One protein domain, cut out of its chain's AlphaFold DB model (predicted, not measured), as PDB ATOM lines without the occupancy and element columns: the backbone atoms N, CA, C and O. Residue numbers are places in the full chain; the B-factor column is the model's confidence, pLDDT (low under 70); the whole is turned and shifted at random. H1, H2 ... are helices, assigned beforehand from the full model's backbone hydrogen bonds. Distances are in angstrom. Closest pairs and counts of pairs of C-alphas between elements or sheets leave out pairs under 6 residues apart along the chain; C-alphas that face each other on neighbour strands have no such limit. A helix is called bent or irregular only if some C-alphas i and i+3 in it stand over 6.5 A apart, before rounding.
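What this domain is: This is residues 65 to 244 of the 244 residues of an uncharacterized protein of Alphaproteobacteria bacterium (UniProt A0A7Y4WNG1). The longest helix, H5, and H6 make a long helical hairpin, and H1 runs alongside H6, opposite to it. H7 packs on residues 71 to 83 of H1, H8 crosses H1 and H6, short H2 packs on H5, and the loop of residues 165 to 170 sticks out. The printed part has 180 residues with eight named helices, H1 to H8 in order, and no named strand; the class is all helix. The whole is compact, with a radius of gyration of the C-alphas of 17.8 A, and only just elongated, with spans of 58 by 39 by 26 A.

Where its parts are: Find C-alpha 132 at (-20.372, 66.295, -115.702); from there H5 runs 44.6 A to C-alpha 162 at (-18.105, 36.690, -149.025). H6, residues 177 to 202, is 37.1 A long. H1, residues 65 to 93, starts at C-alpha 65 at (-30.547, 73.892, -122.372) and is 38.2 A long. It has a kink of 51 degrees near residue 87, yet is neither bent nor irregular, but only just: C-alphas 85 and 88 are 6.4 A apart. H7, residues 208 to 222, is 22.2 A long. Shorter are H2, residues 104 to 110; H3, 116 to 120; H4, 122 to 127; and H8, 234 to 243. H4 is irregular: C-alphas 123 and 126 are 7.1 A apart.

How they stand to each other: Start at Ala 135 and Ala 197, whose C-alphas, 4.6 A apart, are the closest of H5 and H6; this hairpin has a shallow tilt of 24 degrees, opposite ways. H2 touches residues 150 to 158 of H5, closest at the C-alphas of Gln 104 and Ala 154, 5.0 A. Next look at H1, the hub, touching four helices. It touches H6 at a shallow tilt of 29 degrees, opposite ways, closest at the C-alphas of Trp 89 and Ser 184, 5.2 A. H7 touches H1 at a steep tilt of 42 degrees, closest at the C-alphas of Glu 76 and Ala 215, 5.2 A. H8 touches H6, closest at the C-alphas of Leu 191 and Ile 238, 6.3 A. H3 touches residues 69 to 73 of H1, closest at the C-alphas of Leu 70 and Val 117, 6.2 A. H4 is close to but not clearly touching H5, closest at the C-alphas of Leu 125 and Pro 133, 5.7 A. Every O i to N i+4 pair is within hydrogen-bond range in H3, H5 and H8, against 22 of 25 in H1, 19 of 22 in H6, 10 of 11 in H7, 1 of 3 in H2 and 0 of 2 in H4; O i to N i+3 pairs within range are 3 of 4 in H2 and 2 of 3 in H4.

The domain as a whole: The two farthest C-alphas, those of Lys 129 and Asn 167, are 60.0 A apart. The printed part has no cut. The links H5 to H6 and H7 to H8 are long. Model confidence is under 70 in residues 95 to 101 and 221 to 231.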
ATOM      1  N   ASP A  65     -30.028  74.486-121.138       91.81
ATOM      2  CA  ASP A  65     -30.547  73.892-122.372       91.81
ATOM      3  C   ASP A  65     -29.593  72.820-122.907       91.81
ATOM      4  O   ASP A  65     -30.030  71.727-123.267       91.81
ATOM      5  N   LEU A  66     -28.282  73.083-122.846       94.00
ATOM      6  CA  LEU A  66     -27.245  72.101-123.149       94.00
ATOM      7  C   LEU A  66     -27.345  70.876-122.234       94.00
ATOM      8  O   LEU A  66     -27.336  69.748-122.720       94.00
ATOM      9  N   ALA A  67     -27.462  71.084-120.918       94.75
ATOM     10  CA  ALA A  67     -27.563  69.988-119.961       94.75
ATOM     11  C   ALA A  67     -28.793  69.112-120.227       94.75
ATOM     12  O   ALA A  67     -28.685  67.890-120.205       94.75
ATOM     13  N   ARG A  68     -29.942  69.725-120.537       94.00
ATOM     14  CA  ARG A  68     -31.177  69.013-120.899       94.00
ATOM     15  C   ARG A  68     -31.018  68.187-122.166       94.00
ATOM     16  O   ARG A  68     -31.340  67.005-122.154       94.00
ATOM     17  N   ALA A  69     -30.512  68.797-123.237       94.12
ATOM     18  CA  ALA A  69     -30.335  68.113-124.514       94.12
ATOM     19  C   ALA A  69     -29.374  66.921-124.384       94.12
ATOM     20  O   ALA A  69     -29.677  65.827-124.857       94.12
ATOM     21  N   LEU A  70     -28.252  67.114-123.682       95.75
ATOM     22  CA  LEU A  70     -27.293  66.045-123.408       95.75
ATOM     23  C   LEU A  70     -27.872  64.960-122.500       95.75
ATOM     24  O   LEU A  70     -27.548  63.795-122.688       95.75
ATOM     25  N   HIS A  71     -28.708  65.310-121.517       95.94
ATOM     26  CA  HIS A  71     -29.261  64.334-120.572       95.94
ATOM     27  C   HIS A  71     -30.259  63.397-121.246       95.94
ATOM     28  O   HIS A  71     -30.204  62.197-121.001       95.94
ATOM     29  N   VAL A  72     -31.086  63.913-122.160       95.06
ATOM     30  CA  VAL A  72     -32.005  63.093-122.966       95.06
ATOM     31  C   VAL A  72     -31.237  62.087-123.823       95.06
ATOM     32  O   VAL A  72     -31.523  60.894-123.765       95.06
ATOM     33  N   GLU A  73     -30.234  62.543-124.580       95.25
ATOM     34  CA  GLU A  73     -29.423  61.641-125.406       95.25
ATOM     35  C   GLU A  73     -28.648  60.634-124.542       95.25
ATOM     36  O   GLU A  73     -28.623  59.442-124.843       95.25
ATOM     37  N   LEU A  74     -28.053  61.088-123.437       96.25
ATOM     38  CA  LEU A  74     -27.330  60.222-122.512       96.25
ATOM     39  C   LEU A  74     -28.236  59.129-121.935       96.25
ATOM     40  O   LEU A  74     -27.830  57.970-121.904       96.25
ATOM     41  N   ALA A  75     -29.441  59.484-121.481       95.31
ATOM     42  CA  ALA A  75     -30.402  58.536-120.926       95.31
ATOM     43  C   ALA A  75     -30.765  57.449-121.939       95.31
ATOM     44  O   ALA A  75     -30.716  56.273-121.590       95.31
ATOM     45  N   GLU A  76     -31.017  57.822-123.194       93.38
ATOM     46  CA  GLU A  76     -31.309  56.876-124.274       93.38
ATOM     47  C   GLU A  76     -30.129  55.926-124.536       93.38
ATOM     48  O   GLU A  76     -30.281  54.706-124.565       93.38
ATOM     49  N   PHE A  77     -28.909  56.459-124.662       93.69
ATOM     50  CA  PHE A  77     -27.724  55.635-124.911       93.69
ATOM     51  C   PHE A  77     -27.402  54.699-123.746       93.69
ATOM     52  O   PHE A  77     -27.012  53.548-123.961       93.69
ATOM     53  N   VAL A  78     -27.539  55.181-122.510       95.12
ATOM     54  CA  VAL A  78     -27.307  54.371-121.314       95.12
ATOM     55  C   VAL A  78     -28.391  53.302-121.171       95.12
ATOM     56  O   VAL A  78     -28.055  52.152-120.884       95.12
ATOM     57  N   ALA A  79     -29.660  53.638-121.425       92.75
ATOM     58  CA  ALA A  79     -30.762  52.681-121.434       92.75
ATOM     59  C   ALA A  79     -30.544  51.594-122.488       92.75
ATOM     60  O   ALA A  79     -30.615  50.412-122.158       92.75
ATOM     61  N   ARG A  80     -30.143  51.972-123.706       91.62
ATOM     62  CA  ARG A  80     -29.766  51.021-124.753       91.62
ATOM     63  C   ARG A  80     -28.604  50.123-124.335       91.62
ATOM     64  O   ARG A  80     -28.700  48.915-124.501       91.62
ATOM     65  N   CYS A  81     -27.532  50.666-123.752       92.38
ATOM     66  CA  CYS A  81     -26.405  49.851-123.273       92.38
ATOM     67  C   CYS A  81     -26.831  48.862-122.178       92.38
ATOM     68  O   CYS A  81     -26.387  47.715-122.185       92.38
ATOM     69  N   CYS A  82     -27.680  49.304-121.245       91.69
ATOM     70  CA  CYS A  82     -28.244  48.464-120.190       91.69
ATOM     71  C   CYS A  82     -29.078  47.330-120.795       91.69
ATOM     72  O   CYS A  82     -28.849  46.160-120.492       91.69
ATOM     73  N   PHE A  83     -29.988  47.681-121.701       89.25
ATOM     74  CA  PHE A  83     -30.887  46.753-122.367       89.25
ATOM     75  C   PHE A  83     -30.137  45.724-123.223       89.25
ATOM     76  O   PHE A  83     -30.331  44.518-123.070       89.25
ATOM     77  N   ASP A  84     -29.228  46.191-124.082       89.12
ATOM     78  CA  ASP A  84     -28.404  45.323-124.916       89.12
ATOM     79  C   ASP A  84     -27.589  44.378-124.023       89.12
ATOM     80  O   ASP A  84     -27.491  43.176-124.307       89.12
ATOM     81  N   PHE A  85     -27.030  44.889-122.915       88.25
ATOM     82  CA  PHE A  85     -26.272  44.056-121.992       88.25
ATOM     83  C   PHE A  85     -27.130  42.943-121.390       88.25
ATOM     84  O   PHE A  85     -26.730  41.786-121.466       88.25
ATOM     85  N   GLU A  86     -28.309  43.254-120.857       86.69
ATOM     86  CA  GLU A  86     -29.235  42.255-120.306       86.69
ATOM     87  C   GLU A  86     -29.606  41.173-121.327       86.69
ATOM     88  O   GLU A  86     -29.690  39.986-120.992       86.69
ATOM     89  N   ASN A  87     -29.794  41.547-122.595       82.12
ATOM     90  CA  ASN A  87     -30.127  40.589-123.636       82.12
ATOM     91  C   ASN A  87     -29.612  41.026-125.020       82.12
ATOM     92  O   ASN A  87     -30.135  41.984-125.584       82.12
ATOM     93  N   PRO A  88     -28.680  40.280-125.654       80.81
ATOM     94  CA  PRO A  88     -28.215  38.929-125.319       80.81
ATOM     95  C   PRO A  88     -26.852  38.870-124.606       80.81
ATOM     96  O   PRO A  88     -26.382  37.768-124.305       80.81
ATOM     97  N   TRP A  89     -26.178  40.001-124.377       86.25
ATOM     98  CA  TRP A  89     -24.747  39.998-124.041       86.25
ATOM     99  C   TRP A  89     -24.424  39.407-122.662       86.25
ATOM    100  O   TRP A  89     -23.357  38.816-122.507       86.25
ATOM    101  N   GLN A  90     -25.338  39.465-121.693       83.81
ATOM    102  CA  GLN A  90     -25.158  38.891-120.356       83.81
ATOM    103  C   GLN A  90     -24.951  37.373-120.423       83.81
ATOM    104  O   GLN A  90     -24.089  36.826-119.736       83.81
ATOM    105  N   LYS A  91     -25.676  36.687-121.314       81.81
ATOM    106  CA  LYS A  91     -25.529  35.236-121.521       81.81
ATOM    107  C   LYS A  91     -24.186  34.885-122.155       81.81
ATOM    108  O   LYS A  91     -23.574  33.882-121.803       81.81
ATOM    109  N   LEU A  92     -23.718  35.734-123.072       78.00
ATOM    110  CA  LEU A  92     -22.408  35.598-123.712       78.00
ATOM    111  C   LEU A  92     -21.262  35.885-122.729       78.00
ATOM    112  O   LEU A  92     -20.193  35.291-122.843       78.00
ATOM    113  N   PHE A  93     -21.494  36.755-121.743       77.31
ATOM    114  CA  PHE A  93     -20.558  37.040-120.659       77.31
ATOM    115  C   PHE A  93     -20.433  35.868-119.667       77.31
ATOM    116  O   PHE A  93     -19.322  35.523-119.272       77.31
ATOM    117  N   ALA A  94     -21.550  35.229-119.298       72.62
ATOM    118  CA  ALA A  94     -21.615  34.192-118.259       72.62
ATOM    119  C   ALA A  94     -21.071  32.799-118.665       72.62
ATOM    120  O   ALA A  94     -21.106  31.882-117.855       72.62
ATOM    121  N   ASN A  95     -20.552  32.615-119.887       65.19
ATOM    122  CA  ASN A  95     -20.150  31.316-120.474       65.19
ATOM    123  C   ASN A  95     -21.276  30.263-120.600       65.19
ATOM    124  O   ASN A  95     -21.006  29.138-121.016       65.19
ATOM    125  N   ASP A  96     -22.531  30.611-120.313       57.75
ATOM    126  CA  ASP A  96     -23.644  29.653-120.296       57.75
ATOM    127  C   ASP A  96     -24.134  29.239-121.691       57.75
ATOM    128  O   ASP A  96     -25.030  28.401-121.816       57.75
ATOM    129  N   HIS A  97     -23.593  29.812-122.770       52.81
ATOM    130  CA  HIS A  97     -24.018  29.506-124.136       52.81
ATOM    131  C   HIS A  97     -22.852  29.067-125.027       52.81
ATOM    132  O   HIS A  97     -21.877  29.793-125.229       52.81
ATOM    133  N   LYS A  98     -23.007  27.886-125.643       52.16
ATOM    134  CA  LYS A  98     -22.293  27.517-126.871       52.16
ATOM    135  C   LYS A  98     -22.682  28.543-127.934       52.16
ATOM    136  O   LYS A  98     -23.833  28.521-128.346       52.16
ATOM    137  N   SER A  99     -21.760  29.440-128.301       50.19
ATOM    138  CA  SER A  99     -21.812  30.321-129.484       50.19
ATOM    139  C   SER A  99     -23.233  30.551-130.028       50.19
ATOM    140  O   SER A  99     -23.669  29.929-130.995       50.19
ATOM    141  N   THR A 100     -24.025  31.394-129.365       54.34
ATOM    142  CA  THR A 100     -25.323  31.788-129.924       54.34
ATOM    143  C   THR A 100     -25.087  32.725-131.098       54.34
ATOM    144  O   THR A 100     -24.856  33.907-130.868       54.34
ATOM    145  N   GLU A 101     -25.142  32.182-132.320       67.75
ATOM    146  CA  GLU A 101     -25.637  32.753-133.590       67.75
ATOM    147  C   GLU A 101     -25.510  34.276-133.800       67.75
ATOM    148  O   GLU A 101     -26.388  34.919-134.394       67.75
ATOM    149  N   MET A 102     -24.442  34.901-133.308       81.50
ATOM    150  CA  MET A 102     -24.195  36.321-133.518       81.50
ATOM    151  C   MET A 102     -23.537  36.476-134.887       81.50
ATOM    152  O   MET A 102     -22.327  36.642-135.012       81.50
ATOM    153  N   HIS A 103     -24.357  36.319-135.922       85.31
ATOM    154  CA  HIS A 103     -23.990  36.560-137.310       85.31
ATOM    155  C   HIS A 103     -23.959  38.066-137.595       85.31
ATOM    156  O   HIS A 103     -24.472  38.881-136.818       85.31
ATOM    157  N   GLN A 104     -23.376  38.438-138.732       89.81
ATOM    158  CA  GLN A 104     -23.118  39.827-139.107       89.81
ATOM    159  C   GLN A 104     -24.354  40.740-138.983       89.81
ATOM    160  O   GLN A 104     -24.263  41.799-138.360       89.81
ATOM    161  N   LEU A 105     -25.513  40.318-139.505       86.94
ATOM    162  CA  LEU A 105     -26.752  41.111-139.477       86.94
ATOM    163  C   LEU A 105     -27.312  41.310-138.068       86.94
ATOM    164  O   LEU A 105     -27.998  42.294-137.798       86.94
ATOM    165  N   ARG A 106     -27.073  40.359-137.166       88.31
ATOM    166  CA  ARG A 106     -27.509  40.480-135.778       88.31
ATOM    167  C   ARG A 106     -26.573  41.397-135.007       88.31
ATOM    168  O   ARG A 106     -27.059  42.269-134.295       88.31
ATOM    169  N   LEU A 107     -25.261  41.242-135.191       89.31
ATOM    170  CA  LEU A 107     -24.263  42.104-134.563       89.31
ATOM    171  C   LEU A 107     -24.461  43.568-134.970       89.31
ATOM    172  O   LEU A 107     -24.438  44.440-134.109       89.31
ATOM    173  N   SER A 108     -24.726  43.835-136.253       89.00
ATOM    174  CA  SER A 108     -24.911  45.197-136.765       89.00
ATOM    175  C   SER A 108     -26.093  45.940-136.136       89.00
ATOM    176  O   SER A 108     -26.019  47.154-135.979       89.00
ATOM    177  N   LYS A 109     -27.144  45.232-135.698       88.81
ATOM    178  CA  LYS A 109     -28.291  45.831-134.988       88.81
ATOM    179  C   LYS A 109     -27.940  46.335-133.586       88.81
ATOM    180  O   LYS A 109     -28.558  47.282-133.110       88.81
ATOM    181  N   PHE A 110     -26.951  45.725-132.933       89.50
ATOM    182  CA  PHE A 110     -26.501  46.140-131.600       89.50
ATOM    183  C   PHE A 110     -25.519  47.312-131.640       89.50
ATOM    184  O   PHE A 110     -25.234  47.903-130.608       89.50
ATOM    185  N   ILE A 111     -24.999  47.673-132.814       90.69
ATOM    186  CA  ILE A 111     -24.084  48.805-132.962       90.69
ATOM    187  C   ILE A 111     -24.886  50.100-132.730       90.69
ATOM    188  O   ILE A 111     -25.806  50.377-133.505       90.69
ATOM    189  N   PRO A 112     -24.592  50.895-131.680       87.75
ATOM    190  CA  PRO A 112     -25.301  52.134-131.435       87.75
ATOM    191  C   PRO A 112     -24.972  53.145-132.527       87.75
ATOM    192  O   PRO A 112     -23.879  53.143-133.110       87.75
ATOM    193  N   GLU A 113     -25.933  54.021-132.787       89.38
ATOM    194  CA  GLU A 113     -25.747  55.133-133.709       89.38
ATOM    195  C   GLU A 113     -24.739  56.147-133.151       89.38
ATOM    196  O   GLU A 113     -24.337  56.097-131.985       89.38
ATOM    197  N   THR A 114     -24.268  57.054-134.007       90.12
ATOM    198  CA  THR A 114     -23.412  58.152-133.552       90.12
ATOM    199  C   THR A 114     -24.239  59.116-132.701       90.12
ATOM    200  O   THR A 114     -25.309  59.512-133.162       90.12
ATOM    201  N   PRO A 115     -23.776  59.518-131.505       91.75
ATOM    202  CA  PRO A 115     -24.466  60.546-130.739       91.75
ATOM    203  C   PRO A 115     -24.409  61.881-131.488       91.75
ATOM    204  O   PRO A 115     -23.345  62.305-131.938       91.75
ATOM    205  N   ILE A 116     -25.552  62.543-131.636       93.81
ATOM    206  CA  ILE A 116     -25.695  63.758-132.447       93.81
ATOM    207  C   ILE A 116     -25.496  64.990-131.564       93.81
ATOM    208  O   ILE A 116     -24.770  65.923-131.922       93.81
ATOM    209  N   VAL A 117     -26.127  65.006-130.389       93.31
ATOM    210  CA  VAL A 117     -26.089  66.140-129.461       93.31
ATOM    211  C   VAL A 117     -24.702  66.259-128.848       93.31
ATOM    212  O   VAL A 117     -24.124  67.346-128.864       93.31
ATOM    213  N   TYR A 118     -24.125  65.160-128.362       93.62
ATOM    214  CA  TYR A 118     -22.786  65.189-127.777       93.62
ATOM    215  C   TYR A 118     -21.712  65.664-128.766       93.62
ATOM    216  O   TYR A 118     -20.917  66.540-128.422       93.62
ATOM    217  N   GLU A 119     -21.700  65.159-130.006       91.75
ATOM    218  CA  GLU A 119     -20.707  65.582-131.006       91.75
ATOM    219  C   GLU A 119     -20.886  67.048-131.420       91.75
ATOM    220  O   GLU A 119     -19.907  67.797-131.478       91.75
ATOM    221  N   SER A 120     -22.127  67.490-131.648       91.94
ATOM    222  CA  SER A 120     -22.413  68.871-132.066       91.94
ATOM    223  C   SER A 120     -22.157  69.915-130.974       91.94
ATOM    224  O   SER A 120     -21.943  71.087-131.285       91.94
ATOM    225  N   THR A 121     -22.141  69.503-129.703       91.62
ATOM    226  CA  THR A 121     -21.972  70.398-128.546       91.62
ATOM    227  C   THR A 121     -20.669  70.179-127.772       91.62
ATOM    228  O   THR A 121     -20.470  70.770-126.709       91.62
ATOM    229  N   ALA A 122     -19.729  69.394-128.310       89.12
ATOM    230  CA  ALA A 122     -18.468  69.060-127.642       89.12
ATOM    231  C   ALA A 122     -17.651  70.300-127.216       89.12
ATOM    232  O   ALA A 122     -17.070  70.334-126.131       89.12
ATOM    233  N   ASN A 123     -17.652  71.360-128.032       87.81
ATOM    234  CA  ASN A 123     -16.986  72.633-127.721       87.81
ATOM    235  C   ASN A 123     -17.680  73.440-126.605       87.81
ATOM    236  O   ASN A 123     -17.069  74.333-126.020       87.81
ATOM    237  N   GLN A 124     -18.937  73.127-126.296       91.75
ATOM    238  CA  GLN A 124     -19.744  73.787-125.273       91.75
ATOM    239  C   GLN A 124     -19.757  73.025-123.943       91.75
ATOM    240  O   GLN A 124     -20.277  73.549-122.962       91.75
ATOM    241  N   LEU A 125     -19.129  71.845-123.845       91.06
ATOM    242  CA  LEU A 125     -19.057  71.076-122.592       91.06
ATOM    243  C   LEU A 125     -18.445  71.877-121.433       91.06
ATOM    244  O   LEU A 125     -18.816  71.667-120.282       91.06
ATOM    245  N   ALA A 126     -17.574  72.848-121.727       88.06
ATOM    246  CA  ALA A 126     -17.007  73.768-120.737       88.06
ATOM    247  C   ALA A 126     -18.046  74.701-120.071       88.06
ATOM    248  O   ALA A 126     -17.730  75.372-119.087       88.06
ATOM    249  N   LEU A 127     -19.272  74.779-120.601       89.69
ATOM    250  CA  LEU A 127     -20.391  75.479-119.966       89.69
ATOM    251  C   LEU A 127     -20.982  74.684-118.794       89.69
ATOM    252  O   LEU A 127     -21.555  75.288-117.883       89.69
ATOM    253  N   LEU A 128     -20.838  73.356-118.800       91.50
ATOM    254  CA  LEU A 128     -21.290  72.500-117.709       91.50
ATOM    255  C   LEU A 128     -20.319  72.606-116.527       91.50
ATOM    256  O   LEU A 128     -19.103  72.707-116.690       91.50
ATOM    257  N   LYS A 129     -20.864  72.583-115.311       86.12
ATOM    258  CA  LYS A 129     -20.087  72.694-114.067       86.12
ATOM    259  C   LYS A 129     -19.844  71.318-113.443       86.12
ATOM    260  O   LYS A 129     -20.574  70.366-113.703       86.12
ATOM    261  N   GLY A 130     -18.850  71.241-112.559       88.38
ATOM    262  CA  GLY A 130     -18.558  70.032-111.784       88.38
ATOM    263  C   GLY A 130     -17.920  68.921-112.621       88.38
ATOM    264  O   GLY A 130     -17.142  69.194-113.531       88.38
ATOM    265  N   SER A 131     -18.235  67.667-112.292       93.00
ATOM    266  CA  SER A 131     -17.676  66.471-112.942       93.00
ATOM    267  C   SER A 131     -18.418  66.038-114.213       93.00
ATOM    268  O   SER A 131     -17.952  65.124-114.895       93.00
ATOM    269  N   ALA A 132     -19.535  66.688-114.566       93.06
ATOM    270  CA  ALA A 132     -20.372  66.295-115.702       93.06
ATOM    271  C   ALA A 132     -19.611  66.218-117.045       93.06
ATOM    272  O   ALA A 132     -19.737  65.188-117.708       93.06
ATOM    273  N   PRO A 133     -18.760  67.195-117.437       94.06
ATOM    274  CA  PRO A 133     -17.978  67.087-118.674       94.06
ATOM    275  C   PRO A 133     -17.097  65.838-118.717       94.06
ATOM    276  O   PRO A 133     -17.067  65.126-119.716       94.06
ATOM    277  N   GLN A 134     -16.388  65.553-117.622       94.62
ATOM    278  CA  GLN A 134     -15.470  64.421-117.553       94.62
ATOM    279  C   GLN A 134     -16.225  63.090-117.617       94.62
ATOM    280  O   GLN A 134     -15.794  62.185-118.330       94.62
ATOM    281  N   ALA A 135     -17.349  62.979-116.904       95.12
ATOM    282  CA  ALA A 135     -18.173  61.777-116.904       95.12
ATOM    283  C   ALA A 135     -18.781  61.503-118.293       95.12
ATOM    284  O   ALA A 135     -18.701  60.376-118.782       95.12
ATOM    285  N   LEU A 136     -19.288  62.541-118.973       95.56
ATOM    286  CA  LEU A 136     -19.786  62.441-120.351       95.56
ATOM    287  C   LEU A 136     -18.696  61.956-121.310       95.56
ATOM    288  O   LEU A 136     -18.897  60.976-122.025       95.56
ATOM    289  N   VAL A 137     -17.519  62.591-121.281       95.94
ATOM    290  CA  VAL A 137     -16.386  62.203-122.136       95.94
ATOM    291  C   VAL A 137     -16.001  60.744-121.906       95.94
ATOM    292  O   VAL A 137     -15.792  60.008-122.869       95.94
ATOM    293  N   GLN A 138     -15.932  60.299-120.648       95.94
ATOM    294  CA  GLN A 138     -15.602  58.910-120.327       95.94
ATOM    295  C   GLN A 138     -16.635  57.926-120.875       95.94
ATOM    296  O   GLN A 138     -16.246  56.919-121.468       95.94
ATOM    297  N   PHE A 139     -17.929  58.204-120.702       96.50
ATOM    298  CA  PHE A 139     -18.989  57.344-121.217       96.50
ATOM    299  C   PHE A 139     -18.956  57.257-122.747       96.50
ATOM    300  O   PHE A 139     -18.780  56.164-123.293       96.50
ATOM    301  N   TYR A 140     -19.036  58.395-123.446       95.88
ATOM    302  CA  TYR A 140     -19.082  58.415-124.910       95.88
ATOM    303  C   TYR A 140     -17.809  57.859-125.547       95.88
ATOM    304  O   TYR A 140     -17.886  57.175-126.566       95.88
ATOM    305  N   TYR A 141     -16.643  58.059-124.926       95.38
ATOM    306  CA  TYR A 141     -15.407  57.426-125.380       95.38
ATOM    307  C   TYR A 141     -15.487  55.894-125.321       95.38
ATOM    308  O   TYR A 141     -15.096  55.217-126.275       95.38
ATOM    309  N   ARG A 142     -16.013  55.324-124.229       95.38
ATOM    310  CA  ARG A 142     -16.147  53.864-124.106       95.38
ATOM    311  C   ARG A 142     -17.193  53.294-125.055       95.38
ATOM    312  O   ARG A 142     -16.942  52.251-125.655       95.38
ATOM    313  N   VAL A 143     -18.313  53.989-125.247       95.25
ATOM    314  CA  VAL A 143     -19.330  53.609-126.239       95.25
ATOM    315  C   VAL A 143     -18.747  53.649-127.652       95.25
ATOM    316  O   VAL A 143     -18.915  52.693-128.406       95.25
ATOM    317  N   ALA A 144     -17.996  54.695-128.007       94.94
ATOM    318  CA  ALA A 144     -17.337  54.796-129.307       94.94
ATOM    319  C   ALA A 144     -16.308  53.674-129.524       94.94
ATOM    320  O   ALA A 144     -16.248  53.087-130.607       94.94
ATOM    321  N   ALA A 145     -15.532  53.329-128.492       95.12
ATOM    322  CA  ALA A 145     -14.588  52.218-128.546       95.12
ATOM    323  C   ALA A 145     -15.303  50.876-128.764       95.12
ATOM    324  O   ALA A 145     -14.915  50.119-129.652       95.12
ATOM    325  N   TRP A 146     -16.378  50.614-128.014       95.50
ATOM    326  CA  TRP A 146     -17.199  49.415-128.188       95.50
ATOM    327  C   TRP A 146     -17.811  49.345-129.589       95.50
ATOM    328  O   TRP A 146     -17.682  48.333-130.274       95.50
ATOM    329  N   ARG A 147     -18.404  50.449-130.053       95.56
ATOM    330  CA  ARG A 147     -18.998  50.570-131.386       95.56
ATOM    331  C   ARG A 147     -17.987  50.250-132.479       95.56
ATOM    332  O   ARG A 147     -18.302  49.500-133.401       95.56
ATOM    333  N   ARG A 148     -16.778  50.808-132.388       95.75
ATOM    334  CA  ARG A 148     -15.695  50.554-133.344       95.75
ATOM    335  C   ARG A 148     -15.324  49.075-133.367       95.75
ATOM    336  O   ARG A 148     -15.224  48.493-134.442       95.75
ATOM    337  N   ASP A 149     -15.142  48.471-132.198       95.62
ATOM    338  CA  ASP A 149     -14.738  47.072-132.094       95.62
ATOM    339  C   ASP A 149     -15.837  46.131-132.634       95.62
ATOM    340  O   ASP A 149     -15.548  45.249-133.442       95.62
ATOM    341  N   ALA A 150     -17.107  46.384-132.296       94.38
ATOM    342  CA  ALA A 150     -18.255  45.653-132.840       94.38
ATOM    343  C   ALA A 150     -18.386  45.827-134.365       94.38
ATOM    344  O   ALA A 150     -18.657  44.864-135.081       94.38
ATOM    345  N   SER A 151     -18.138  47.037-134.880       95.06
ATOM    346  CA  SER A 151     -18.147  47.322-136.324       95.06
ATOM    347  C   SER A 151     -17.050  46.554-137.061       95.06
ATOM    348  O   SER A 151     -17.312  45.952-138.101       95.06
ATOM    349  N   ASN A 152     -15.835  46.525-136.507       94.38
ATOM    350  CA  ASN A 152     -14.711  45.779-137.076       94.38
ATOM    351  C   ASN A 152     -15.006  44.275-137.132       94.38
ATOM    352  O   ASN A 152     -14.747  43.640-138.152       94.38
ATOM    353  N   MET A 153     -15.603  43.725-136.070       94.25
ATOM    354  CA  MET A 153     -16.013  42.318-136.026       94.25
ATOM    355  C   MET A 153     -17.154  42.013-137.009       94.25
ATOM    356  O   MET A 153     -17.158  40.975-137.668       94.25
ATOM    357  N   ALA A 154     -18.108  42.930-137.185       92.81
ATOM    358  CA  ALA A 154     -19.154  42.776-138.195       92.81
ATOM    359  C   ALA A 154     -18.576  42.769-139.624       92.81
ATOM    360  O   ALA A 154     -19.008  41.978-140.463       92.81
ATOM    361  N   LEU A 155     -17.578  43.615-139.899       92.38
ATOM    362  CA  LEU A 155     -16.879  43.642-141.185       92.38
ATOM    363  C   LEU A 155     -16.062  42.368-141.431       92.38
ATOM    364  O   LEU A 155     -16.078  41.854-142.549       92.38
ATOM    365  N   SER A 156     -15.387  41.825-140.413       90.81
ATOM    366  CA  SER A 156     -14.649  40.565-140.560       90.81
ATOM    367  C   SER A 156     -15.577  39.381-140.825       90.81
ATOM    368  O   SER A 156     -15.249  38.536-141.656       90.81
ATOM    369  N   LEU A 157     -16.751  39.341-140.181       91.19
ATOM    370  CA  LEU A 157     -17.773  38.325-140.453       91.19
ATOM    371  C   LEU A 157     -18.299  38.428-141.886       91.19
ATOM    372  O   LEU A 157     -18.363  37.414-142.575       91.19
ATOM    373  N   ARG A 158     -18.582  39.645-142.368       89.50
ATOM    374  CA  ARG A 158     -18.983  39.875-143.764       89.50
ATOM    375  C   ARG A 158     -17.926  39.376-144.749       89.50
ATOM    376  O   ARG A 158     -18.238  38.655-145.684       89.50
ATOM    377  N   ALA A 159     -16.661  39.714-144.509       88.62
ATOM    378  CA  ALA A 159     -15.563  39.282-145.370       88.62
ATOM    379  C   ALA A 159     -15.345  37.758-145.345       88.62
ATOM    380  O   ALA A 159     -14.819  37.199-146.307       88.62
ATOM    381  N   ALA A 160     -15.698  37.079-144.250       87.25
ATOM    382  CA  ALA A 160     -15.696  35.619-144.179       87.25
ATOM    383  C   ALA A 160     -16.883  35.013-144.947       87.25
ATOM    384  O   ALA A 160     -16.718  34.003-145.631       87.25
ATOM    385  N   GLU A 161     -18.051  35.651-144.885       85.50
ATOM    386  CA  GLU A 161     -19.249  35.250-145.623       85.50
ATOM    387  C   GLU A 161     -19.024  35.361-147.137       85.50
ATOM    388  O   GLU A 161     -19.239  34.386-147.847       85.50
ATOM    389  N   ASP A 162     -18.438  36.468-147.607       84.62
ATOM    390  CA  ASP A 162     -18.105  36.690-149.025       84.62
ATOM    391  C   ASP A 162     -17.098  35.658-149.582       84.62
ATOM    392  O   ASP A 162     -17.056  35.397-150.785       84.62
ATOM    393  N   LYS A 163     -16.266  35.057-148.719       83.75
ATOM    394  CA  LYS A 163     -15.324  33.980-149.090       83.75
ATOM    395  C   LYS A 163     -15.971  32.598-149.091       83.75
ATOM    396  O   LYS A 163     -15.366  31.642-149.582       83.75
ATOM    397  N   THR A 164     -17.158  32.470-148.513       80.56
ATOM    398  CA  THR A 164     -17.887  31.208-148.454       80.56
ATOM    399  C   THR A 164     -18.632  31.025-149.772       80.56
ATOM    400  O   THR A 164     -19.273  31.944-150.272       80.56
ATOM    401  N   ASN A 165     -18.521  29.843-150.383       73.38
ATOM    402  CA  ASN A 165     -19.197  29.569-151.649       73.38
ATOM    403  C   ASN A 165     -20.721  29.742-151.463       73.38
ATOM    404  O   ASN A 165     -21.265  29.100-150.565       73.38
ATOM    405  N   PRO A 166     -21.424  30.539-152.290       70.31
ATOM    406  CA  PRO A 166     -22.868  30.759-152.153       70.31
ATOM    407  C   PRO A 166     -23.709  29.475-152.265       70.31
ATOM    408  O   PRO A 166     -24.846  29.450-151.808       70.31
ATOM    409  N   ASN A 167     -23.148  28.392-152.820       76.25
ATOM    410  CA  ASN A 167     -23.791  27.073-152.891       76.25
ATOM    411  C   ASN A 167     -23.409  26.135-151.725       76.25
ATOM    412  O   ASN A 167     -23.729  24.946-151.748       76.25
ATOM    413  N   SER A 168     -22.676  26.633-150.730       73.25
ATOM    414  CA  SER A 168     -22.287  25.880-149.541       73.25
ATOM    415  C   SER A 168     -23.479  25.700-148.598       73.25
ATOM    416  O   SER A 168     -24.140  26.670-148.245       73.25
ATOM    417  N   LEU A 169     -23.705  24.473-148.118       77.62
ATOM    418  CA  LEU A 169     -24.635  24.192-147.010       77.62
ATOM    419  C   LEU A 169     -24.051  24.550-145.627       77.62
ATOM    420  O   LEU A 169     -24.669  24.253-144.605       77.62
ATOM    421  N   ALA A 170     -22.848  25.133-145.567       78.19
ATOM    422  CA  ALA A 170     -22.255  25.543-144.301       78.19
ATOM    423  C   ALA A 170     -23.053  26.705-143.680       78.19
ATOM    424  O   ALA A 170     -23.466  27.615-144.401       78.19
ATOM    425  N   PRO A 171     -23.254  26.705-142.350       80.00
ATOM    426  CA  PRO A 171     -23.887  27.827-141.673       80.00
ATOM    427  C   PRO A 171     -23.061  29.111-141.859       80.00
ATOM    428  O   PRO A 171     -21.834  29.034-141.994       80.00
ATOM    429  N   PRO A 172     -23.708  30.292-141.842       81.94
ATOM    430  CA  PRO A 172     -23.007  31.562-141.964       81.94
ATOM    431  C   PRO A 172     -21.985  31.732-140.831       81.94
ATOM    432  O   PRO A 172     -22.199  31.224-139.721       81.94
ATOM    433  N   PRO A 173     -20.880  32.459-141.074       85.62
ATOM    434  CA  PRO A 173     -19.888  32.717-140.045       85.62
ATOM    435  C   PRO A 173     -20.530  33.477-138.881       85.62
ATOM    436  O   PRO A 173     -21.272  34.448-139.054       85.62
ATOM    437  N   THR A 174     -20.230  33.024-137.671       87.94
ATOM    438  CA  THR A 174     -20.712  33.617-136.423       87.94
ATOM    439  C   THR A 174     -19.536  34.107-135.599       87.94
ATOM    440  O   THR A 174     -18.401  33.667-135.787       87.94
ATOM    441  N   LEU A 175     -19.806  35.056-134.705       86.94
ATOM    442  CA  LEU A 175     -18.801  35.582-133.793       86.94
ATOM    443  C   LEU A 175     -18.221  34.459-132.919       86.94
ATOM    444  O   LEU A 175     -18.973  33.694-132.308       86.94
ATOM    445  N   ASP A 176     -16.891  34.382-132.826       86.50
ATOM    446  CA  ASP A 176     -16.247  33.438-131.916       86.50
ATOM    447  C   ASP A 176     -16.568  33.790-130.452       86.50
ATOM    448  O   ASP A 176     -16.788  34.939-130.069       86.50
ATOM    449  N   SER A 177     -16.568  32.767-129.606       83.69
ATOM    450  CA  SER A 177     -16.738  32.857-128.161       83.69
ATOM    451  C   SER A 177     -15.753  33.818-127.483       83.69
ATOM    452  O   SER A 177     -16.109  34.457-126.492       83.69
ATOM    453  N   ALA A 178     -14.511  33.938-127.970       86.44
ATOM    454  CA  ALA A 178     -13.543  34.889-127.430       86.44
ATOM    455  C   ALA A 178     -13.953  36.338-127.736       86.44
ATOM    456  O   ALA A 178     -14.011  37.164-126.822       86.44
ATOM    457  N   ASP A 179     -14.328  36.610-128.983       89.44
ATOM    458  CA  ASP A 179     -14.757  37.931-129.444       89.44
ATOM    459  C   ASP A 179     -16.088  38.361-128.812       89.44
ATOM    460  O   ASP A 179     -16.232  39.493-128.348       89.44
ATOM    461  N   ALA A 180     -17.045  37.438-128.686       88.25
ATOM    462  CA  ALA A 180     -18.313  37.681-128.000       88.25
ATOM    463  C   ALA A 180     -18.112  38.052-126.518       88.25
ATOM    464  O   ALA A 180     -18.781  38.945-125.985       88.25
ATOM    465  N   ARG A 181     -17.155  37.402-125.843       87.69
ATOM    466  CA  ARG A 181     -16.780  37.725-124.457       87.69
ATOM    467  C   ARG A 181     -16.052  39.054-124.350       87.69
ATOM    468  O   ARG A 181     -16.290  39.808-123.411       87.69
ATOM    469  N   PHE A 182     -15.187  39.353-125.311       91.50
ATOM    470  CA  PHE A 182     -14.520  40.644-125.385       91.50
ATOM    471  C   PHE A 182     -15.538  41.786-125.527       91.50
ATOM    472  O   PHE A 182     -15.515  42.726-124.729       91.50
ATOM    473  N   LEU A 183     -16.478  41.676-126.473       92.81
ATOM    474  CA  LEU A 183     -17.511  42.691-126.688       92.81
ATOM    475  C   LEU A 183     -18.465  42.819-125.500       92.81
ATOM    476  O   LEU A 183     -18.756  43.939-125.089       92.81
ATOM    477  N   SER A 184     -18.931  41.710-124.920       91.62
ATOM    478  CA  SER A 184     -19.816  41.765-123.745       91.62
ATOM    479  C   SER A 184     -19.127  42.393-122.533       91.62
ATOM    480  O   SER A 184     -19.730  43.221-121.853       91.62
ATOM    481  N   ARG A 185     -17.849  42.075-122.286       92.31
ATOM    482  CA  ARG A 185     -17.065  42.715-121.219       92.31
ATOM    483  C   ARG A 185     -16.924  44.213-121.458       92.31
ATOM    484  O   ARG A 185     -17.191  44.991-120.548       92.31
ATOM    485  N   ARG A 186     -16.557  44.621-122.675       93.31
ATOM    486  CA  ARG A 186     -16.454  46.047-123.008       93.31
ATOM    487  C   ARG A 186     -17.787  46.777-122.892       93.31
ATOM    488  O   ARG A 186     -17.788  47.916-122.442       93.31
ATOM    489  N   LEU A 187     -18.902  46.133-123.246       94.06
ATOM    490  CA  LEU A 187     -20.233  46.711-123.055       94.06
ATOM    491  C   LEU A 187     -20.537  46.899-121.566       94.06
ATOM    492  O   LEU A 187     -20.932  47.977-121.149       94.06
ATOM    493  N   LYS A 188     -20.265  45.888-120.735       93.31
ATOM    494  CA  LYS A 188     -20.422  45.996-119.279       93.31
ATOM    495  C   LYS A 188     -19.594  47.143-118.693       93.31
ATOM    496  O   LYS A 188     -20.052  47.873-117.817       93.31
ATOM    497  N   GLU A 189     -18.380  47.335-119.203       93.56
ATOM    498  CA  GLU A 189     -17.478  48.418-118.808       93.56
ATOM    499  C   GLU A 189     -17.982  49.824-119.189       93.56
ATOM    500  O   GLU A 189     -17.415  50.803-118.692       93.56
ATOM    501  N   THR A 190     -19.014  49.962-120.034       94.88
ATOM    502  CA  THR A 190     -19.657  51.261-120.319       94.88
ATOM    503  C   THR A 190     -20.713  51.634-119.279       94.88
ATOM    504  O   THR A 190     -20.933  52.823-119.047       94.88
ATOM    505  N   LEU A 191     -21.314  50.645-118.607       94.50
ATOM    506  CA  LEU A 191     -22.456  50.846-117.711       94.50
ATOM    507  C   LEU A 191     -22.112  51.745-116.519       94.50
ATOM    508  O   LEU A 191     -22.864  52.664-116.200       94.50
ATOM    509  N   ARG A 192     -20.953  51.529-115.883       95.31
ATOM    510  CA  ARG A 192     -20.543  52.336-114.725       95.31
ATOM    511  C   ARG A 192     -20.283  53.809-115.092       95.31
ATOM    512  O   ARG A 192     -20.903  54.662-114.465       95.31
ATOM    513  N   PRO A 193     -19.469  54.130-116.117       95.62
ATOM    514  CA  PRO A 193     -19.354  55.502-116.614       95.62
ATOM    515  C   PRO A 193     -20.689  56.117-117.043       95.62
ATOM    516  O   PRO A 193     -20.893  57.309-116.843       95.62
ATOM    517  N   GLY A 194     -21.603  55.319-117.610       95.12
ATOM    518  CA  GLY A 194     -22.951  55.768-117.961       95.12
ATOM    519  C   GLY A 194     -23.754  56.207-116.737       95.12
ATOM    520  O   GLY A 194     -24.319  57.299-116.730       95.12
ATOM    521  N   LEU A 195     -23.734  55.407-115.667       95.44
ATOM    522  CA  LEU A 195     -24.352  55.761-114.387       95.44
ATOM    523  C   LEU A 195     -23.728  57.027-113.787       95.44
ATOM    524  O   LEU A 195     -24.451  57.936-113.383       95.44
ATOM    525  N   ASP A 196     -22.396  57.108-113.762       95.88
ATOM    526  CA  ASP A 196     -21.683  58.269-113.225       95.88
ATOM    527  C   ASP A 196     -22.030  59.547-114.023       95.88
ATOM    528  O   ASP A 196     -22.235  60.615-113.438       95.88
ATOM    529  N   ALA A 197     -22.174  59.439-115.350       95.75
ATOM    530  CA  ALA A 197     -22.601  60.536-116.217       95.75
ATOM    531  C   ALA A 197     -24.062  60.948-115.973       95.75
ATOM    532  O   ALA A 197     -24.336  62.146-115.886       95.75
ATOM    533  N   LEU A 198     -24.986  59.992-115.803       95.62
ATOM    534  CA  LEU A 198     -26.395  60.276-115.490       95.62
ATOM    535  C   LEU A 198     -26.539  60.991-114.148       95.62
ATOM    536  O   LEU A 198     -27.296  61.954-114.030       95.62
ATOM    537  N   VAL A 199     -25.780  60.561-113.140       94.81
ATOM    538  CA  VAL A 199     -25.766  61.204-111.822       94.81
ATOM    539  C   VAL A 199     -25.206  62.623-111.922       94.81
ATOM    540  O   VAL A 199     -25.826  63.565-111.424       94.81
ATOM    541  N   ALA A 200     -24.058  62.796-112.586       94.25
ATOM    542  CA  ALA A 200     -23.410  64.097-112.700       94.25
ATOM    543  C   ALA A 200     -24.266  65.097-113.491       94.25
ATOM    544  O   ALA A 200     -24.475  66.223-113.035       94.25
ATOM    545  N   LEU A 201     -24.795  64.693-114.648       93.06
ATOM    546  CA  LEU A 201     -25.586  65.565-115.512       93.06
ATOM    547  C   LEU A 201     -27.016  65.764-114.998       93.06
ATOM    548  O   LEU A 201     -27.540  66.872-115.081       93.06
ATOM    549  N   GLY A 202     -27.620  64.737-114.398       91.38
ATOM    550  CA  GLY A 202     -28.958  64.819-113.810       91.38
ATOM    551  C   GLY A 202     -29.058  65.841-112.674       91.38
ATOM    552  O   GLY A 202     -30.123  66.400-112.451       91.38
ATOM    553  N   SER A 203     -27.942  66.169-112.008       90.75
ATOM    554  CA  SER A 203     -27.897  67.256-111.015       90.75
ATOM    555  C   SER A 203     -28.109  68.660-111.608       90.75
ATOM    556  O   SER A 203     -28.376  69.607-110.868       90.75
ATOM    557  N   LEU A 204     -27.988  68.805-112.932       89.00
ATOM    558  CA  LEU A 204     -28.091  70.071-113.663       89.00
ATOM    559  C   LEU A 204     -29.431  70.231-114.404       89.00
ATOM    560  O   LEU A 204     -29.663  71.277-115.014       89.00
ATOM    561  N   VAL A 205     -30.295  69.212-114.380       91.56
ATOM    562  CA  VAL A 205     -31.523  69.139-115.181       91.56
ATOM    563  C   VAL A 205     -32.741  68.952-114.281       91.56
ATOM    564  O   VAL A 205     -32.765  68.097-113.400       91.56
ATOM    565  N   ASP A 206     -33.789  69.734-114.533       87.06
ATOM    566  CA  ASP A 206     -35.081  69.526-113.879       87.06
ATOM    567  C   ASP A 206     -35.744  68.257-114.432       87.06
ATOM    568  O   ASP A 206     -35.777  68.068-115.647       87.06
ATOM    569  N   ASN A 207     -36.321  67.423-113.561       88.88
ATOM    570  CA  ASN A 207     -36.993  66.169-113.933       88.88
ATOM    571  C   ASN A 207     -36.087  65.101-114.594       88.88
ATOM    572  O   ASN A 207     -36.541  64.335-115.440       88.88
ATOM    573  N   ALA A 208     -34.819  65.002-114.178       90.69
ATOM    574  CA  ALA A 208     -33.897  63.974-114.676       90.69
ATOM    575  C   ALA A 208     -34.462  62.540-114.570       90.69
ATOM    576  O   ALA A 208     -34.343  61.757-115.508       90.69
ATOM    577  N   GLN A 209     -35.139  62.213-113.463       89.50
ATOM    578  CA  GLN A 209     -35.723  60.883-113.259       89.50
ATOM    579  C   GLN A 209     -36.798  60.556-114.304       89.50
ATOM    580  O   GLN A 209     -36.775  59.471-114.869       89.50
ATOM    581  N   GLY A 210     -37.689  61.504-114.623       89.56
ATOM    582  CA  GLY A 210     -38.733  61.282-115.624       89.56
ATOM    583  C   GLY A 210     -38.173  61.039-117.028       89.56
ATOM    584  O   GLY A 210     -38.731  60.243-117.777       89.56
ATOM    585  N   THR A 211     -37.052  61.675-117.381       90.75
ATOM    586  CA  THR A 211     -36.346  61.408-118.644       90.75
ATOM    587  C   THR A 211     -35.714  60.016-118.661       90.75
ATOM    588  O   THR A 211     -35.831  59.307-119.656       90.75
ATOM    589  N   GLU A 212     -35.084  59.599-117.560       92.12
ATOM    590  CA  GLU A 212     -34.481  58.265-117.433       92.12
ATOM    591  C   GLU A 212     -35.536  57.147-117.461       92.12
ATOM    592  O   GLU A 212     -35.338  56.127-118.123       92.12
ATOM    593  N   ASP A 213     -36.675  57.358-116.798       89.06
ATOM    594  CA  ASP A 213     -37.796  56.416-116.781       89.06
ATOM    595  C   ASP A 213     -38.470  56.319-118.162       89.06
ATOM    596  O   ASP A 213     -38.852  55.233-118.599       89.06
ATOM    597  N   ALA A 214     -38.579  57.434-118.892       88.62
ATOM    598  CA  ALA A 214     -39.103  57.430-120.258       88.62
ATOM    599  C   ALA A 214     -38.183  56.677-121.233       88.62
ATOM    600  O   ALA A 214     -38.675  55.890-122.044       88.62
ATOM    601  N   ALA A 215     -36.864  56.881-121.129       88.75
ATOM    602  CA  ALA A 215     -35.879  56.199-121.968       88.75
ATOM    603  C   ALA A 215     -35.947  54.676-121.781       88.75
ATOM    604  O   ALA A 215     -36.007  53.916-122.745       88.75
ATOM    605  N   ILE A 216     -36.017  54.203-120.532       86.81
ATOM    606  CA  ILE A 216     -36.082  52.762-120.285       86.81
ATOM    607  C   ILE A 216     -37.426  52.147-120.685       86.81
ATOM    608  O   ILE A 216     -37.449  51.071-121.282       86.81
ATOM    609  N   ALA A 217     -38.535  52.859-120.456       85.06
ATOM    610  CA  ALA A 217     -39.858  52.410-120.871       85.06
ATOM    611  C   ALA A 217     -39.953  52.222-122.394       85.06
ATOM    612  O   ALA A 217     -40.583  51.269-122.854       85.06
ATOM    613  N   ALA A 218     -39.299  53.082-123.184       83.69
ATOM    614  CA  ALA A 218     -39.244  52.934-124.637       83.69
ATOM    615  C   ALA A 218     -38.594  51.602-125.057       83.69
ATOM    616  O   ALA A 218     -39.112  50.912-125.936       83.69
ATOM    617  N   HIS A 219     -37.510  51.195-124.390       81.00
ATOM    618  CA  HIS A 219     -36.839  49.919-124.658       81.00
ATOM    619  C   HIS A 219     -37.616  48.702-124.136       81.00
ATOM    620  O   HIS A 219     -37.654  47.661-124.805       81.00
ATOM    621  N   ASP A 220     -38.276  48.830-122.986       79.00
ATOM    622  CA  ASP A 220     -39.095  47.761-122.412       79.00
ATOM    623  C   ASP A 220     -40.347  47.489-123.276       79.00
ATOM    624  O   ASP A 220     -40.682  46.331-123.529       79.00
ATOM    625  N   LEU A 221     -40.994  48.527-123.831       68.94
ATOM    626  CA  LEU A 221     -42.158  48.394-124.727       68.94
ATOM    627  C   LEU A 221     -41.839  47.670-126.044       68.94
ATOM    628  O   LEU A 221     -42.679  46.952-126.585       68.94
ATOM    629  N   VAL A 222     -40.621  47.842-126.563       66.38
ATOM    630  CA  VAL A 222     -40.152  47.183-127.796       66.38
ATOM    631  C   VAL A 222     -39.857  45.689-127.560       66.38
ATOM    632  O   VAL A 222     -39.766  44.897-128.504       66.38
ATOM    633  N   SER A 223     -39.785  45.256-126.299       55.84
ATOM    634  CA  SER A 223     -39.191  43.982-125.901       55.84
ATOM    635  C   SER A 223     -40.212  42.980-125.365       55.84
ATOM    636  O   SER A 223     -40.214  42.636-124.193       55.84
ATOM    637  N   ARG A 224     -40.979  42.400-126.297       52.09
ATOM    638  CA  ARG A 224     -41.785  41.159-126.178       52.09
ATOM    639  C   ARG A 224     -43.011  41.200-125.235       52.09
ATOM    640  O   ARG A 224     -42.883  41.493-124.052       52.09
ATOM    641  N   PRO A 225     -44.190  40.721-125.687       43.84
ATOM    642  CA  PRO A 225     -45.281  40.392-124.772       43.84
ATOM    643  C   PRO A 225     -44.852  39.245-123.839       43.84
ATOM    644  O   PRO A 225     -44.515  38.158-124.307       43.84
ATOM    645  N   GLY A 226     -44.853  39.484-122.522       44.78
ATOM    646  CA  GLY A 226     -44.694  38.440-121.495       44.78
ATOM    647  C   GLY A 226     -43.366  38.403-120.729       44.78
ATOM    648  O   GLY A 226     -43.212  37.541-119.866       44.78
ATOM    649  N   VAL A 227     -42.417  39.311-120.985       48.81
ATOM    650  CA  VAL A 227     -41.304  39.535-120.045       48.81
ATOM    651  C   VAL A 227     -41.837  40.402-118.907       48.81
ATOM    652  O   VAL A 227     -42.457  41.432-119.160       48.81
ATOM    653  N   VAL A 228     -41.642  39.969-117.657       50.69
ATOM    654  CA  VAL A 228     -41.966  40.789-116.484       50.69
ATOM    655  C   VAL A 228     -41.090  42.032-116.571       50.69
ATOM    656  O   VAL A 228     -39.886  41.948-116.342       50.69
ATOM    657  N   VAL A 229     -41.689  43.160-116.957       54.84
ATOM    658  CA  VAL A 229     -41.058  44.472-116.852       54.84
ATOM    659  C   VAL A 229     -40.754  44.650-115.376       54.84
ATOM    660  O   VAL A 229     -41.649  44.856-114.558       54.84
ATOM    661  N   THR A 230     -39.496  44.465-115.001       56.09
ATOM    662  CA  THR A 230     -39.039  44.845-113.673       56.09
ATOM    663  C   THR A 230     -39.289  46.341-113.557       56.09
ATOM    664  O   THR A 230     -38.676  47.100-114.302       56.09
ATOM    665  N   GLU A 231     -40.170  46.760-112.643       66.69
ATOM    666  CA  GLU A 231     -40.442  48.165-112.274       66.69
ATOM    667  C   GLU A 231     -39.211  48.823-111.604       66.69
ATOM    668  O   GLU A 231     -39.279  49.455-110.552       66.69
ATOM    669  N   MET A 232     -38.023  48.591-112.155       77.75
ATOM    670  CA  MET A 232     -36.753  49.078-111.659       77.75
ATOM    671  C   MET A 232     -36.328  50.260-112.516       77.75
ATOM    672  O   MET A 232     -36.273  50.163-113.740       77.75
ATOM    673  N   SER A 233     -35.966  51.357-111.854       85.94
ATOM    674  CA  SER A 233     -35.377  52.507-112.529       85.94
ATOM    675  C   SER A 233     -34.081  52.125-113.246       85.94
ATOM    676  O   SER A 233     -33.368  51.195-112.843       85.94
ATOM    677  N   LEU A 234     -33.739  52.898-114.280       87.19
ATOM    678  CA  LEU A 234     -32.527  52.706-115.078       87.19
ATOM    679  C   LEU A 234     -31.268  52.589-114.212       87.19
ATOM    680  O   LEU A 234     -30.480  51.657-114.367       87.19
ATOM    681  N   ARG A 235     -31.118  53.480-113.227       89.69
ATOM    682  CA  ARG A 235     -29.977  53.470-112.301       89.69
ATOM    683  C   ARG A 235     -29.873  52.161-111.521       89.69
ATOM    684  O   ARG A 235     -28.797  51.575-111.452       89.69
ATOM    685  N   LYS A 236     -30.995  51.669-110.989       87.88
ATOM    686  CA  LYS A 236     -31.035  50.448-110.173       87.88
ATOM    687  C   LYS A 236     -30.735  49.193-111.001       87.88
ATOM    688  O   LYS A 236     -30.078  48.274-110.508       87.88
ATOM    689  N   ARG A 237     -31.183  49.154-112.263       87.50
ATOM    690  CA  ARG A 237     -30.822  48.082-113.211       87.50
ATOM    691  C   ARG A 237     -29.322  48.075-113.473       87.50
ATOM    692  O   ARG A 237     -28.678  47.046-113.281       87.50
ATOM    693  N   ILE A 238     -28.742  49.235-113.781       89.94
ATOM    694  CA  ILE A 238     -27.297  49.364-114.007       89.94
ATOM    695  C   ILE A 238     -26.492  48.930-112.780       89.94
ATOM    696  O   ILE A 238     -25.540  48.166-112.918       89.94
ATOM    697  N   GLU A 239     -26.868  49.368-111.578       91.00
ATOM    698  CA  GLU A 239     -26.197  48.964-110.336       91.00
ATOM    699  C   GLU A 239     -26.201  47.445-110.153       91.00
ATOM    700  O   GLU A 239     -25.163  46.855-109.841       91.00
ATOM    701  N   THR A 240     -27.339  46.806-110.431       88.25
ATOM    702  CA  THR A 240     -27.480  45.348-110.358       88.25
ATOM    703  C   THR A 240     -26.527  44.661-111.340       88.25
ATOM    704  O   THR A 240     -25.764  43.783-110.941       88.25
ATOM    705  N   LEU A 241     -26.482  45.119-112.594       86.75
ATOM    706  CA  LEU A 241     -25.630  44.546-113.645       86.75
ATOM    707  C   LEU A 241     -24.134  44.774-113.411       86.75
ATOM    708  O   LEU A 241     -23.312  43.922-113.746       86.75
ATOM    709  N   VAL A 242     -23.762  45.919-112.841       88.56
ATOM    710  CA  VAL A 242     -22.367  46.218-112.497       88.56
ATOM    711  C   VAL A 242     -21.899  45.362-111.315       88.56
ATOM    712  O   VAL A 242     -20.726  45.001-111.273       88.56
ATOM    713  N   SER A 243     -22.799  45.036-110.380       85.19
ATOM    714  CA  SER A 243     -22.492  44.230-109.189       85.19
ATOM    715  C   SER A 243     -22.478  42.712-109.417       85.19
ATOM    716  O   SER A 243     -21.789  42.008-108.681       85.19
ATOM    717  N   SER A 244     -23.224  42.220-110.416       77.06
ATOM    718  CA  SER A 244     -23.185  40.819-110.880       77.06
ATOM    719  C   SER A 244     -21.872  40.473-111.567       77.06
ATOM    720  O   SER A 244     -21.478  39.291-111.599       77.06
TER     721      SER A 244